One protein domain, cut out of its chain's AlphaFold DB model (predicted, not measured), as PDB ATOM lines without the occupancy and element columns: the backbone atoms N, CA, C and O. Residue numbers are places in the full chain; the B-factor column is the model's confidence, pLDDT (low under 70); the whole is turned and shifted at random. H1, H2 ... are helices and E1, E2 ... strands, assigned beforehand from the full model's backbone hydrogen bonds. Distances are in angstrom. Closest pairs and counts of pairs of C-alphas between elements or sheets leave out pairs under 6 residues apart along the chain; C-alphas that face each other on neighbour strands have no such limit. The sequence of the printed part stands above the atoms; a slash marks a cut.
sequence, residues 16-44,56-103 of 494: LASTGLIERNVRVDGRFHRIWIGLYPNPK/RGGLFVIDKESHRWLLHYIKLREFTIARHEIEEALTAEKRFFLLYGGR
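Overview. This is residues 16 to 44 and 56 to 103 of the 494 residues of an uncharacterized protein of Heligmosomoides polygyrus (UniProt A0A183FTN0). A long two-stranded hairpin, E1 and E2, with short E3 beside E2, makes a strongly twisted sheet at one end; the long helix H1 runs away from it, and short H2 turns back at H1's far end before an unnamed tail. The 77 printed residues run E1 E2 E3 H1 H2, sheet order E1 - E2 - E3, antiparallel, class mixed. The whole is loose, radius of gyration of the C-alphas 14.9 A, and elongated, 49 by 27 by 19 A.

Along the chain. E1 is residues 21 to 28, 20.1 A, from C-alpha 21 at (104.268, 137.016, 90.902); E2 31 to 39, 25.2 A; E3 59 to 62; H1 64 to 84, 30.3 A; H2 87 to 90, ending at C-alpha 90 (94.931, 123.408, 88.373).

Arrangement. N 24 and O 35 of E1 and E2 are 2.8 A apart, N 38 and O 60 of E2 and E3 2.8 A, within hydrogen-bond range. H1 only grazes the sheet with residues 64 to 70; the closest C-alphas of E2 and H1, Ile 35 and Lys 64, are 6.3 A apart. H1, with residue 81 alone, and H2 only just touch, only at the corner, with 3 pairs of C-alphas within 8 A; the closest, Ile 81 and Glu 87, are 6.1 A apart. H2 is apart from E1, E2 and E3. Every O i to N i+4 pair in H1 is within hydrogen-bond range; H2 is too short for one.

Size, cuts and confidence. The farthest C-alphas, Gly 30 and Glu 85, are 48.9 A apart. Residues 45 to 55 are not printed; C-alphas 44 and 56 are 8.0 A apart across this cut. The links printed whole are tight. pLDDT is under 70 at residues 16 to 19, 40 to 44 and 56 to 58.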
ATOM      1  N   LEU A  16     100.501 136.976  96.386       52.00
ATOM      2  CA  LEU A  16     101.097 135.907  95.565       52.00
ATOM      3  C   LEU A  16     100.079 134.925  94.936       52.00
ATOM      4  O   LEU A  16     100.460 134.090  94.116       52.00
ATOM      5  N   ALA A  17      98.794 135.005  95.292       46.06
ATOM      6  CA  ALA A  17      97.872 133.868  95.243       46.06
ATOM      7  C   ALA A  17      97.278 133.466  93.871       46.06
ATOM      8  O   ALA A  17      96.572 132.468  93.818       46.06
ATOM      9  N   SER A  18      97.551 134.157  92.755       49.19
ATOM     10  CA  SER A  18      97.023 133.731  91.434       49.19
ATOM     11  C   SER A  18      98.076 133.482  90.355       49.19
ATOM     12  O   SER A  18      97.893 132.621  89.500       49.19
ATOM     13  N   THR A  19      99.199 134.199  90.391       58.06
ATOM     14  CA  THR A  19     100.280 134.052  89.396       58.06
ATOM     15  C   THR A  19     101.611 133.639  90.015       58.06
ATOM     16  O   THR A  19     102.545 133.318  89.283       58.06
ATOM     17  N   GLY A  20     101.727 133.671  91.348       74.69
ATOM     18  CA  GLY A  20     103.011 133.538  92.034       74.69
ATOM     19  C   GLY A  20     103.975 134.694  91.746       74.69
ATOM     20  O   GLY A  20     105.173 134.537  91.970       74.69
ATOM     21  N   LEU A  21     103.478 135.831  91.232       82.81
ATOM     22  CA  LEU A  21     104.268 137.016  90.902       82.81
ATOM     23  C   LEU A  21     103.895 138.212  91.778       82.81
ATOM     24  O   LEU A  21     102.723 138.506  91.994       82.81
ATOM     25  N   ILE A  22     104.911 138.964  92.185       85.69
ATOM     26  CA  ILE A  22     104.798 140.221  92.918       85.69
ATOM     27  C   ILE A  22     105.181 141.350  91.974       85.69
ATOM     28  O   ILE A  22     106.291 141.388  91.439       85.69
ATOM     29  N   GLU A  23     104.267 142.290  91.764       88.81
ATOM     30  CA  GLU A  23     104.573 143.496  91.009       88.81
ATOM     31  C   GLU A  23     105.425 144.458  91.848       88.81
ATOM     32  O   GLU A  23     105.110 144.765  92.999       88.81
ATOM     33  N   ARG A  24     106.505 144.970  91.254       87.62
ATOM     34  CA  ARG A  24     107.378 145.979  91.853       87.62
ATOM     35  C   ARG A  24     107.656 147.108  90.872       87.62
ATOM     36  O   ARG A  24     107.917 146.891  89.690       87.62
ATOM     37  N   ASN A  25     107.646 148.330  91.393       87.19
ATOM     38  CA  ASN A  25     108.168 149.494  90.692       87.19
ATOM     39  C   ASN A  25     109.648 149.631  91.034       87.19
ATOM     40  O   ASN A  25     109.996 149.897  92.181       87.19
ATOM     41  N   VAL A  26     110.520 149.464  90.045       83.31
ATOM     42  CA  VAL A  26     111.962 149.658  90.217       83.31
ATOM     43  C   VAL A  26     112.389 150.906  89.472       83.31
ATOM     44  O   VAL A  26     112.046 151.100  88.307       83.31
ATOM     45  N   ARG A  27     113.156 151.762  90.144       78.88
ATOM     46  CA  ARG A  27     113.745 152.942  89.521       78.88
ATOM     47  C   ARG A  27     115.027 152.542  88.784       78.88
ATOM     48  O   ARG A  27     115.944 152.000  89.392       78.88
ATOM     49  N   VAL A  28     115.085 152.793  87.482       76.12
ATOM     50  CA  VAL A  28     116.264 152.601  86.627       76.12
ATOM     51  C   VAL A  28     116.507 153.916  85.898       76.12
ATOM     52  O   VAL A  28     115.605 154.422  85.237       76.12
ATOM     53  N   ASP A  29     117.684 154.506  86.100       75.94
ATOM     54  CA  ASP A  29     118.102 155.764  85.463       75.94
ATOM     55  C   ASP A  29     117.072 156.894  85.639       75.94
ATOM     56  O   ASP A  29     116.666 157.592  84.712       75.94
ATOM     57  N   GLY A  30     116.560 157.019  86.866       81.06
ATOM     58  CA  GLY A  30     115.564 158.024  87.228       81.06
ATOM     59  C   GLY A  30     114.126 157.696  86.811       81.06
ATOM     60  O   GLY A  30     113.214 158.300  87.377       81.06
ATOM     61  N   ARG A  31     113.901 156.720  85.920       78.69
ATOM     62  CA  ARG A  31     112.575 156.292  85.444       78.69
ATOM     63  C   ARG A  31     112.062 155.086  86.223       78.69
ATOM     64  O   ARG A  31     112.827 154.207  86.605       78.69
ATOM     65  N   PHE A  32     110.755 155.025  86.457       83.00
ATOM     66  CA  PHE A  32     110.127 153.864  87.084       83.00
ATOM     67  C   PHE A  32     109.763 152.816  86.035       83.00
ATOM     68  O   PHE A  32     109.077 153.105  85.055       83.00
ATOM     69  N   HIS A  33     110.201 151.587  86.269       82.50
ATOM     70  CA  HIS A  33     109.869 150.416  85.478       82.50
ATOM     71  C   HIS A  33     109.061 149.445  86.332       82.50
ATOM     72  O   HIS A  33     109.482 149.067  87.425       82.50
ATOM     73  N   ARG A  34     107.906 149.025  85.814       87.00
ATOM     74  CA  ARG A  34     107.113 147.942  86.400       87.00
ATOM     75  C   ARG A  34     107.764 146.616  86.023       87.00
ATOM     76  O   ARG A  34     107.967 146.348  84.836       87.00
ATOM     77  N   ILE A  35     108.113 145.830  87.030       90.62
ATOM     78  CA  ILE A  35     108.632 144.471  86.894       90.62
ATOM     79  C   ILE A  35     107.787 143.525  87.740       90.62
ATOM     80  O   ILE A  35     107.154 143.946  88.707       90.62
ATOM     81  N   TRP A  36     107.809 142.245  87.395       91.44
ATOM     82  CA  TRP A  36     107.123 141.208  88.155       91.44
ATOM     83  C   TRP A  36     108.148 140.195  88.624       91.44
ATOM     84  O   TRP A  36     108.977 139.733  87.839       91.44
ATOM     85  N   ILE A  37     108.110 139.884  89.909       87.19
ATOM     86  CA  ILE A  37     109.080 139.024  90.570       87.19
ATOM     87  C   ILE A  37     108.349 137.773  91.024       87.19
ATOM     88  O   ILE A  37     107.426 137.860  91.826       87.19
ATOM     89  N   GLY A  38     108.736 136.624  90.491       83.31
ATOM     90  CA  GLY A  38     108.164 135.335  90.849       83.31
ATOM     91  C   GLY A  38     109.098 134.492  91.684       83.31
ATOM     92  O   GLY A  38     110.314 134.647  91.591       83.31
ATOM     93  N   LEU A  39     108.531 133.571  92.457       76.94
ATOM     94  CA  LEU A  39     109.291 132.552  93.173       76.94
ATOM     95  C   LEU A  39     109.399 131.268  92.336       76.94
ATOM     96  O   LEU A  39     108.423 130.821  91.735       76.94
ATOM     97  N   TYR A  40     110.577 130.643  92.297       65.56
ATOM     98  CA  TYR A  40     110.716 129.296  91.750       65.56
ATOM     99  C   TYR A  40     109.991 128.312  92.675       65.56
ATOM    100  O   TYR A  40     110.361 128.227  93.843       65.56
ATOM    101  N   PRO A  41     109.028 127.522  92.165       54.78
ATOM    102  CA  PRO A  41     108.234 126.613  92.995       54.78
ATOM    103  C   PRO A  41     109.077 125.496  93.623       54.78
ATOM    104  O   PRO A  41     108.755 125.007  94.695       54.78
ATOM    105  N   ASN A  42     110.192 125.134  92.983       57.03
ATOM    106  CA  ASN A  42     111.184 124.201  93.506       57.03
ATOM    107  C   ASN A  42     112.556 124.889  93.508       57.03
ATOM    108  O   ASN A  42     113.302 124.749  92.527       57.03
ATOM    109  N   PRO A  43     112.905 125.679  94.543       56.44
ATOM    110  CA  PRO A  43     114.254 126.215  94.655       56.44
ATOM    111  C   PRO A  43     115.230 125.035  94.625       56.44
ATOM    112  O   PRO A  43     114.984 124.009  95.259       56.44
ATOM    113  N   LYS A  44     116.301 125.137  93.822       48.69
ATOM    114  CA  LYS A  44     117.298 124.062  93.692       48.69
ATOM    115  C   LYS A  44     117.675 123.580  95.091       48.69
ATOM    116  O   LYS A  44     118.153 124.388  95.887       48.69
ATOM    117  N   ARG A  56     121.220 131.691  96.248       45.31
ATOM    118  CA  ARG A  56     120.216 130.838  96.902       45.31
ATOM    119  C   ARG A  56     118.955 130.947  96.043       45.31
ATOM    120  O   ARG A  56     118.476 132.049  95.789       45.31
ATOM    121  N   GLY A  57     118.519 129.825  95.470       50.41
ATOM    122  CA  GLY A  57     117.378 129.797  94.558       50.41
ATOM    123  C   GLY A  57     116.166 130.463  95.200       50.41
ATOM    124  O   GLY A  57     115.912 130.263  96.382       50.41
ATOM    125  N   GLY A  58     115.435 131.261  94.433       61.69
ATOM    126  CA  GLY A  58     114.242 131.898  94.963       61.69
ATOM    127  C   GLY A  58     113.507 132.657  93.893       61.69
ATOM    128  O   GLY A  58     112.408 132.264  93.556       61.69
ATOM    129  N   LEU A  59     114.125 133.677  93.301       74.38
ATOM    130  CA  LEU A  59     113.382 134.666  92.524       74.38
ATOM    131  C   LEU A  59     113.732 134.655  91.031       74.38
ATOM    132  O   LEU A  59     114.881 134.440  90.640       74.38
ATOM    133  N   PHE A  60     112.741 134.924  90.189       80.81
ATOM    134  CA  PHE A  60     112.921 135.297  88.792       80.81
ATOM    135  C   PHE A  60     112.194 136.605  88.513       80.81
ATOM    136  O   PHE A  60     111.150 136.881  89.090       80.81
ATOM    137  N   VAL A  61     112.747 137.414  87.616       85.31
ATOM    138  CA  VAL A  61     112.137 138.677  87.201       85.31
ATOM    139  C   VAL A  61     111.645 138.524  85.773       85.31
ATOM    140  O   VAL A  61     112.388 138.050  84.909       85.31
ATOM    141  N   ILE A  62     110.410 138.940  85.522       88.25
ATOM    142  CA  ILE A  62     109.865 139.065  84.177       88.25
ATOM    143  C   ILE A  62     109.532 140.525  83.882       88.25
ATOM    144  O   ILE A  62     109.112 141.292  84.752       88.25
ATOM    145  N   ASP A  63     109.756 140.910  82.630       86.44
ATOM    146  CA  ASP A  63     109.386 142.226  82.137       86.44
ATOM    147  C   ASP A  63     107.882 142.303  81.824       86.44
ATOM    148  O   ASP A  63     107.157 141.305  81.832       86.44
ATOM    149  N   LYS A  64     107.409 143.519  81.531       86.56
ATOM    150  CA  LYS A  64     106.005 143.795  81.191       86.56
ATOM    151  C   LYS A  64     105.485 142.943  80.042       86.56
ATOM    152  O   LYS A  64     104.322 142.546  80.046       86.56
ATOM    153  N   GLU A  65     106.329 142.679  79.056       86.12
ATOM    154  CA  GLU A  65     105.927 141.930  77.875       86.12
ATOM    155  C   GLU A  65     105.803 140.435  78.171       86.12
ATOM    156  O   GLU A  65     104.788 139.823  77.842       86.12
ATOM    157  N   SER A  66     106.774 139.869  78.880       85.88
ATOM    158  CA  SER A  66     106.740 138.485  79.351       85.88
ATOM    159  C   SER A  66     105.566 138.248  80.303       85.88
ATOM    160  O   SER A  66     104.898 137.223  80.199       85.88
ATOM    161  N   HIS A  67     105.260 139.212  81.180       87.75
ATOM    162  CA  HIS A  67     104.080 139.156  82.043       87.75
ATOM    163  C   HIS A  67     102.777 139.150  81.234       87.75
ATOM    164  O   HIS A  67     101.900 138.327  81.481       87.75
ATOM    165  N   ARG A  68     102.659 140.000  80.204       88.88
ATOM    166  CA  ARG A  68     101.493 139.992  79.309       88.88
ATOM    167  C   ARG A  68     101.308 138.633  78.627       88.88
ATOM    168  O   ARG A  68     100.193 138.117  78.593       88.88
ATOM    169  N   TRP A  69     102.383 138.044  78.107       88.19
ATOM    170  CA  TRP A  69     102.332 136.707  77.508       88.19
ATOM    171  C   TRP A  69     101.957 135.624  78.515       88.19
ATOM    172  O   TRP A  69     101.181 134.732  78.178       88.19
ATOM    173  N   LEU A  70     102.447 135.723  79.751       87.31
ATOM    174  CA  LEU A  70     102.071 134.813  80.825       87.31
ATOM    175  C   LEU A  70     100.566 134.875  81.116       87.31
ATOM    176  O   LEU A  70      99.932 133.831  81.210       87.31
ATOM    177  N   LEU A  71      99.973 136.071  81.181       87.69
ATOM    178  CA  LEU A  71      98.527 136.232  81.378       87.69
ATOM    179  C   LEU A  71      97.711 135.623  80.231       87.69
ATOM    180  O   LEU A  71      96.691 134.978  80.471       87.69
ATOM    181  N   HIS A  72      98.156 135.792  78.983       89.44
ATOM    182  CA  HIS A  72      97.521 135.127  77.841       89.44
ATOM    183  C   HIS A  72      97.643 133.605  77.936       89.44
ATOM    184  O   HIS A  72      96.682 132.890  77.653       89.44
ATOM    185  N   TYR A  73      98.801 133.113  78.373       90.19
ATOM    186  CA  TYR A  73      99.019 131.691  78.569       90.19
ATOM    187  C   TYR A  73      98.134 131.109  79.675       90.19
ATOM    188  O   TYR A  73      97.593 130.027  79.487       90.19
ATOM    189  N   ILE A  74      97.938 131.818  80.791       89.31
ATOM    190  CA  ILE A  74      97.047 131.383  81.880       89.31
ATOM    191  C   ILE A  74      95.629 131.151  81.351       89.31
ATOM    192  O   ILE A  74      95.078 130.077  81.562       89.31
ATOM    193  N   LYS A  75      95.090 132.086  80.558       91.38
ATOM    194  CA  LYS A  75      93.770 131.917  79.924       91.38
ATOM    195  C   LYS A  75      93.723 130.706  78.993       91.38
ATOM    196  O   LYS A  75      92.778 129.924  79.024       91.38
ATOM    197  N   LEU A  76      94.760 130.529  78.169       90.25
ATOM    198  CA  LEU A  76      94.858 129.378  77.270       90.25
ATOM    199  C   LEU A  76      94.943 128.057  78.046       90.25
ATOM    200  O   LEU A  76      94.381 127.045  77.629       90.25
ATOM    201  N   ARG A  77      95.647 128.063  79.176       90.25
ATOM    202  CA  ARG A  77      95.787 126.923  80.073       90.25
ATOM    203  C   ARG A  77      94.449 126.567  80.710       90.25
ATOM    204  O   ARG A  77      94.071 125.408  80.639       90.25
ATOM    205  N   GLU A  78      93.725 127.536  81.264       91.44
ATOM    206  CA  GLU A  78      92.376 127.344  81.819       91.44
ATOM    207  C   GLU A  78      91.417 126.773  80.769       91.44
ATOM    208  O   GLU A  78      90.737 125.782  81.030       91.44
ATOM    209  N   PHE A  79      91.437 127.321  79.550       93.19
ATOM    210  CA  PHE A  79      90.669 126.783  78.425       93.19
ATOM    211  C   PHE A  79      91.043 125.329  78.113       93.19
ATOM    212  O   PHE A  79      90.169 124.481  77.950       93.19
ATOM    213  N   THR A  80      92.341 125.024  78.053       92.94
ATOM    214  CA  THR A  80      92.841 123.665  77.789       92.94
ATOM    215  C   THR A  80      92.399 122.693  78.883       92.94
ATOM    216  O   THR A  80      92.014 121.567  78.581       92.94
ATOM    217  N   ILE A  81      92.426 123.135  80.143       93.06
ATOM    218  CA  ILE A  81      92.001 122.338  81.293       93.06
ATOM    219  C   ILE A  81      90.512 122.022  81.214       93.06
ATOM    220  O   ILE A  81      90.144 120.854  81.288       93.06
ATOM    221  N   ALA A  82      89.680 123.041  80.993       94.56
ATOM    222  CA  ALA A  82      88.237 122.876  80.869       94.56
ATOM    223  C   ALA A  82      87.865 121.984  79.675       94.56
ATOM    224  O   ALA A  82      87.030 121.097  79.796       94.56
ATOM    225  N   ARG A  83      88.522 122.175  78.524       95.38
ATOM    226  CA  ARG A  83      88.261 121.405  77.299       95.38
ATOM    227  C   ARG A  83      88.574 119.916  77.442       95.38
ATOM    228  O   ARG A  83      87.931 119.098  76.790       95.38
ATOM    229  N   HIS A  84      89.612 119.584  78.203       95.75
ATOM    230  CA  HIS A  84      90.095 118.213  78.357       95.75
ATOM    231  C   HIS A  84      89.693 117.568  79.684       95.75
ATOM    232  O   HIS A  84      90.111 116.441  79.923       95.75
ATOM    233  N   GLU A  85      88.899 118.259  80.510       96.25
ATOM    234  CA  GLU A  85      88.408 117.770  81.807       96.25
ATOM    235  C   GLU A  85      89.546 117.299  82.740       96.25
ATOM    236  O   GLU A  85      89.430 116.296  83.435       96.25
ATOM    237  N   ILE A  86      90.671 118.029  82.749       93.69
ATOM    238  CA  ILE A  86      91.887 117.709  83.531       93.69
ATOM    239  C   ILE A  86      92.065 118.655  84.726       93.69
ATOM    240  O   ILE A  86      93.080 119.349  84.853       93.69
ATOM    241  N   GLU A  87      91.054 118.748  85.588       92.81
ATOM    242  CA  GLU A  87      91.036 119.680  86.728       92.81
ATOM    243  C   GLU A  87      92.252 119.536  87.652       92.81
ATOM    244  O   GLU A  87      92.708 120.523  88.234       92.81
ATOM    245  N   GLU A  88      92.860 118.348  87.731       89.38
ATOM    246  CA  GLU A  88      94.077 118.119  88.506       89.38
ATOM    247  C   GLU A  88      95.237 119.012  88.055       89.38
ATOM    248  O   GLU A  88      96.107 119.342  88.861       89.38
ATOM    249  N   ALA A  89      95.242 119.466  86.796       86.38
ATOM    250  CA  ALA A  89      96.228 120.407  86.288       86.38
ATOM    251  C   ALA A  89      96.103 121.803  86.922       86.38
ATOM    252  O   ALA A  89      97.044 122.582  86.826       86.38
ATOM    253  N   LEU A  90      95.013 122.155  87.608       84.69
ATOM    254  CA  LEU A  90      94.931 123.408  88.373       84.69
ATOM    255  C   LEU A  90      95.805 123.393  89.633       84.69
ATOM    256  O   LEU A  90      96.131 124.456  90.157       84.69
ATOM    257  N   THR A  91      96.216 122.215  90.105       81.31
ATOM    258  CA  THR A  91      97.038 122.097  91.312       81.31
ATOM    259  C   THR A  91      98.446 122.663  91.098       81.31
ATOM    260  O   THR A  91      99.050 122.514  90.033       81.31
ATOM    261  N   ALA A  92      98.994 123.300  92.138       72.00
ATOM    262  CA  ALA A  92     100.324 123.916  92.106       72.00
ATOM    263  C   ALA A  92     101.468 122.905  91.886       72.00
ATOM    264  O   ALA A  92     102.563 123.283  91.474       72.00
ATOM    265  N   GLU A  93     101.217 121.620  92.150       73.25
ATOM    266  CA  GLU A  93     102.179 120.531  91.958       73.25
ATOM    267  C   GLU A  93     102.363 120.155  90.483       73.25
ATOM    268  O   GLU A  93     103.408 119.622  90.094       73.25
ATOM    269  N   LYS A  94     101.358 120.429  89.644       81.00
ATOM    270  CA  LYS A  94     101.398 120.093  88.221       81.00
ATOM    271  C   LYS A  94     102.217 121.095  87.437       81.00
ATOM    272  O   LYS A  94     102.376 122.262  87.798       81.00
ATOM    273  N   ARG A  95     102.744 120.637  86.299       80.88
ATOM    274  CA  ARG A  95     103.532 121.521  85.439       80.88
ATOM    275  C   ARG A  95     102.680 122.688  84.959       80.88
ATOM    276  O   ARG A  95     101.558 122.533  84.477       80.88
ATOM    277  N   PHE A  96     103.267 123.877  85.046       84.62
ATOM    278  CA  PHE A  96     102.608 125.095  84.600       84.62
ATOM    279  C   PHE A  96     102.283 125.039  83.100       84.62
ATOM    280  O   PHE A  96     101.175 125.381  82.698       84.62
ATOM    281  N   PHE A  97     103.217 124.550  82.278       87.81
ATOM    282  CA  PHE A  97     103.029 124.466  80.834       87.81
ATOM    283  C   PHE A  97     102.419 123.127  80.391       87.81
ATOM    284  O   PHE A  97     103.031 122.065  80.553       87.81
ATOM    285  N   LEU A  98     101.256 123.207  79.751       88.75
ATOM    286  CA  LEU A  98     100.522 122.133  79.093       88.75
ATOM    287  C   LEU A  98     100.664 122.216  77.566       88.75
ATOM    288  O   LEU A  98     100.744 123.298  76.978       88.75
ATOM    289  N   LEU A  99     100.685 121.050  76.928       88.62
ATOM    290  CA  LEU A  99     100.403 120.885  75.508       88.62
ATOM    291  C   LEU A  99      98.900 121.048  75.282       88.62
ATOM    292  O   LEU A  99      98.110 120.734  76.164       88.62
ATOM    293  N   TYR A 100      98.507 121.450  74.071       85.38
ATOM    294  CA  TYR A 100      97.092 121.664  73.746       85.38
ATOM    295  C   TYR A 100      96.210 120.445  74.039       85.38
ATOM    296  O   TYR A 100      95.096 120.607  74.493       85.38
ATOM    297  N   GLY A 101      96.717 119.219  73.864       89.88
ATOM    298  CA  GLY A 101      95.984 117.998  74.226       89.88
ATOM    299  C   GLY A 101      95.969 117.680  75.727       89.88
ATOM    300  O   GLY A 101      96.024 116.504  76.072       89.88
ATOM    301  N   GLY A 102      96.059 118.681  76.605       89.38
ATOM    302  CA  GLY A 102      96.033 118.547  78.068       89.38
ATOM    303  C   GLY A 102      97.282 117.943  78.729       89.38
ATOM    304  O   GLY A 102      97.470 118.058  79.936       89.38
ATOM    305  N   ARG A 103      98.181 117.318  77.963       89.19
ATOM    306  CA  ARG A 103      99.381 116.662  78.508       89.19
ATOM    307  C   ARG A 103     100.421 117.663  78.997       89.19
ATOM    308  O   ARG A 103     100.672 118.676  78.349       89.19
TER     309      ARG A 103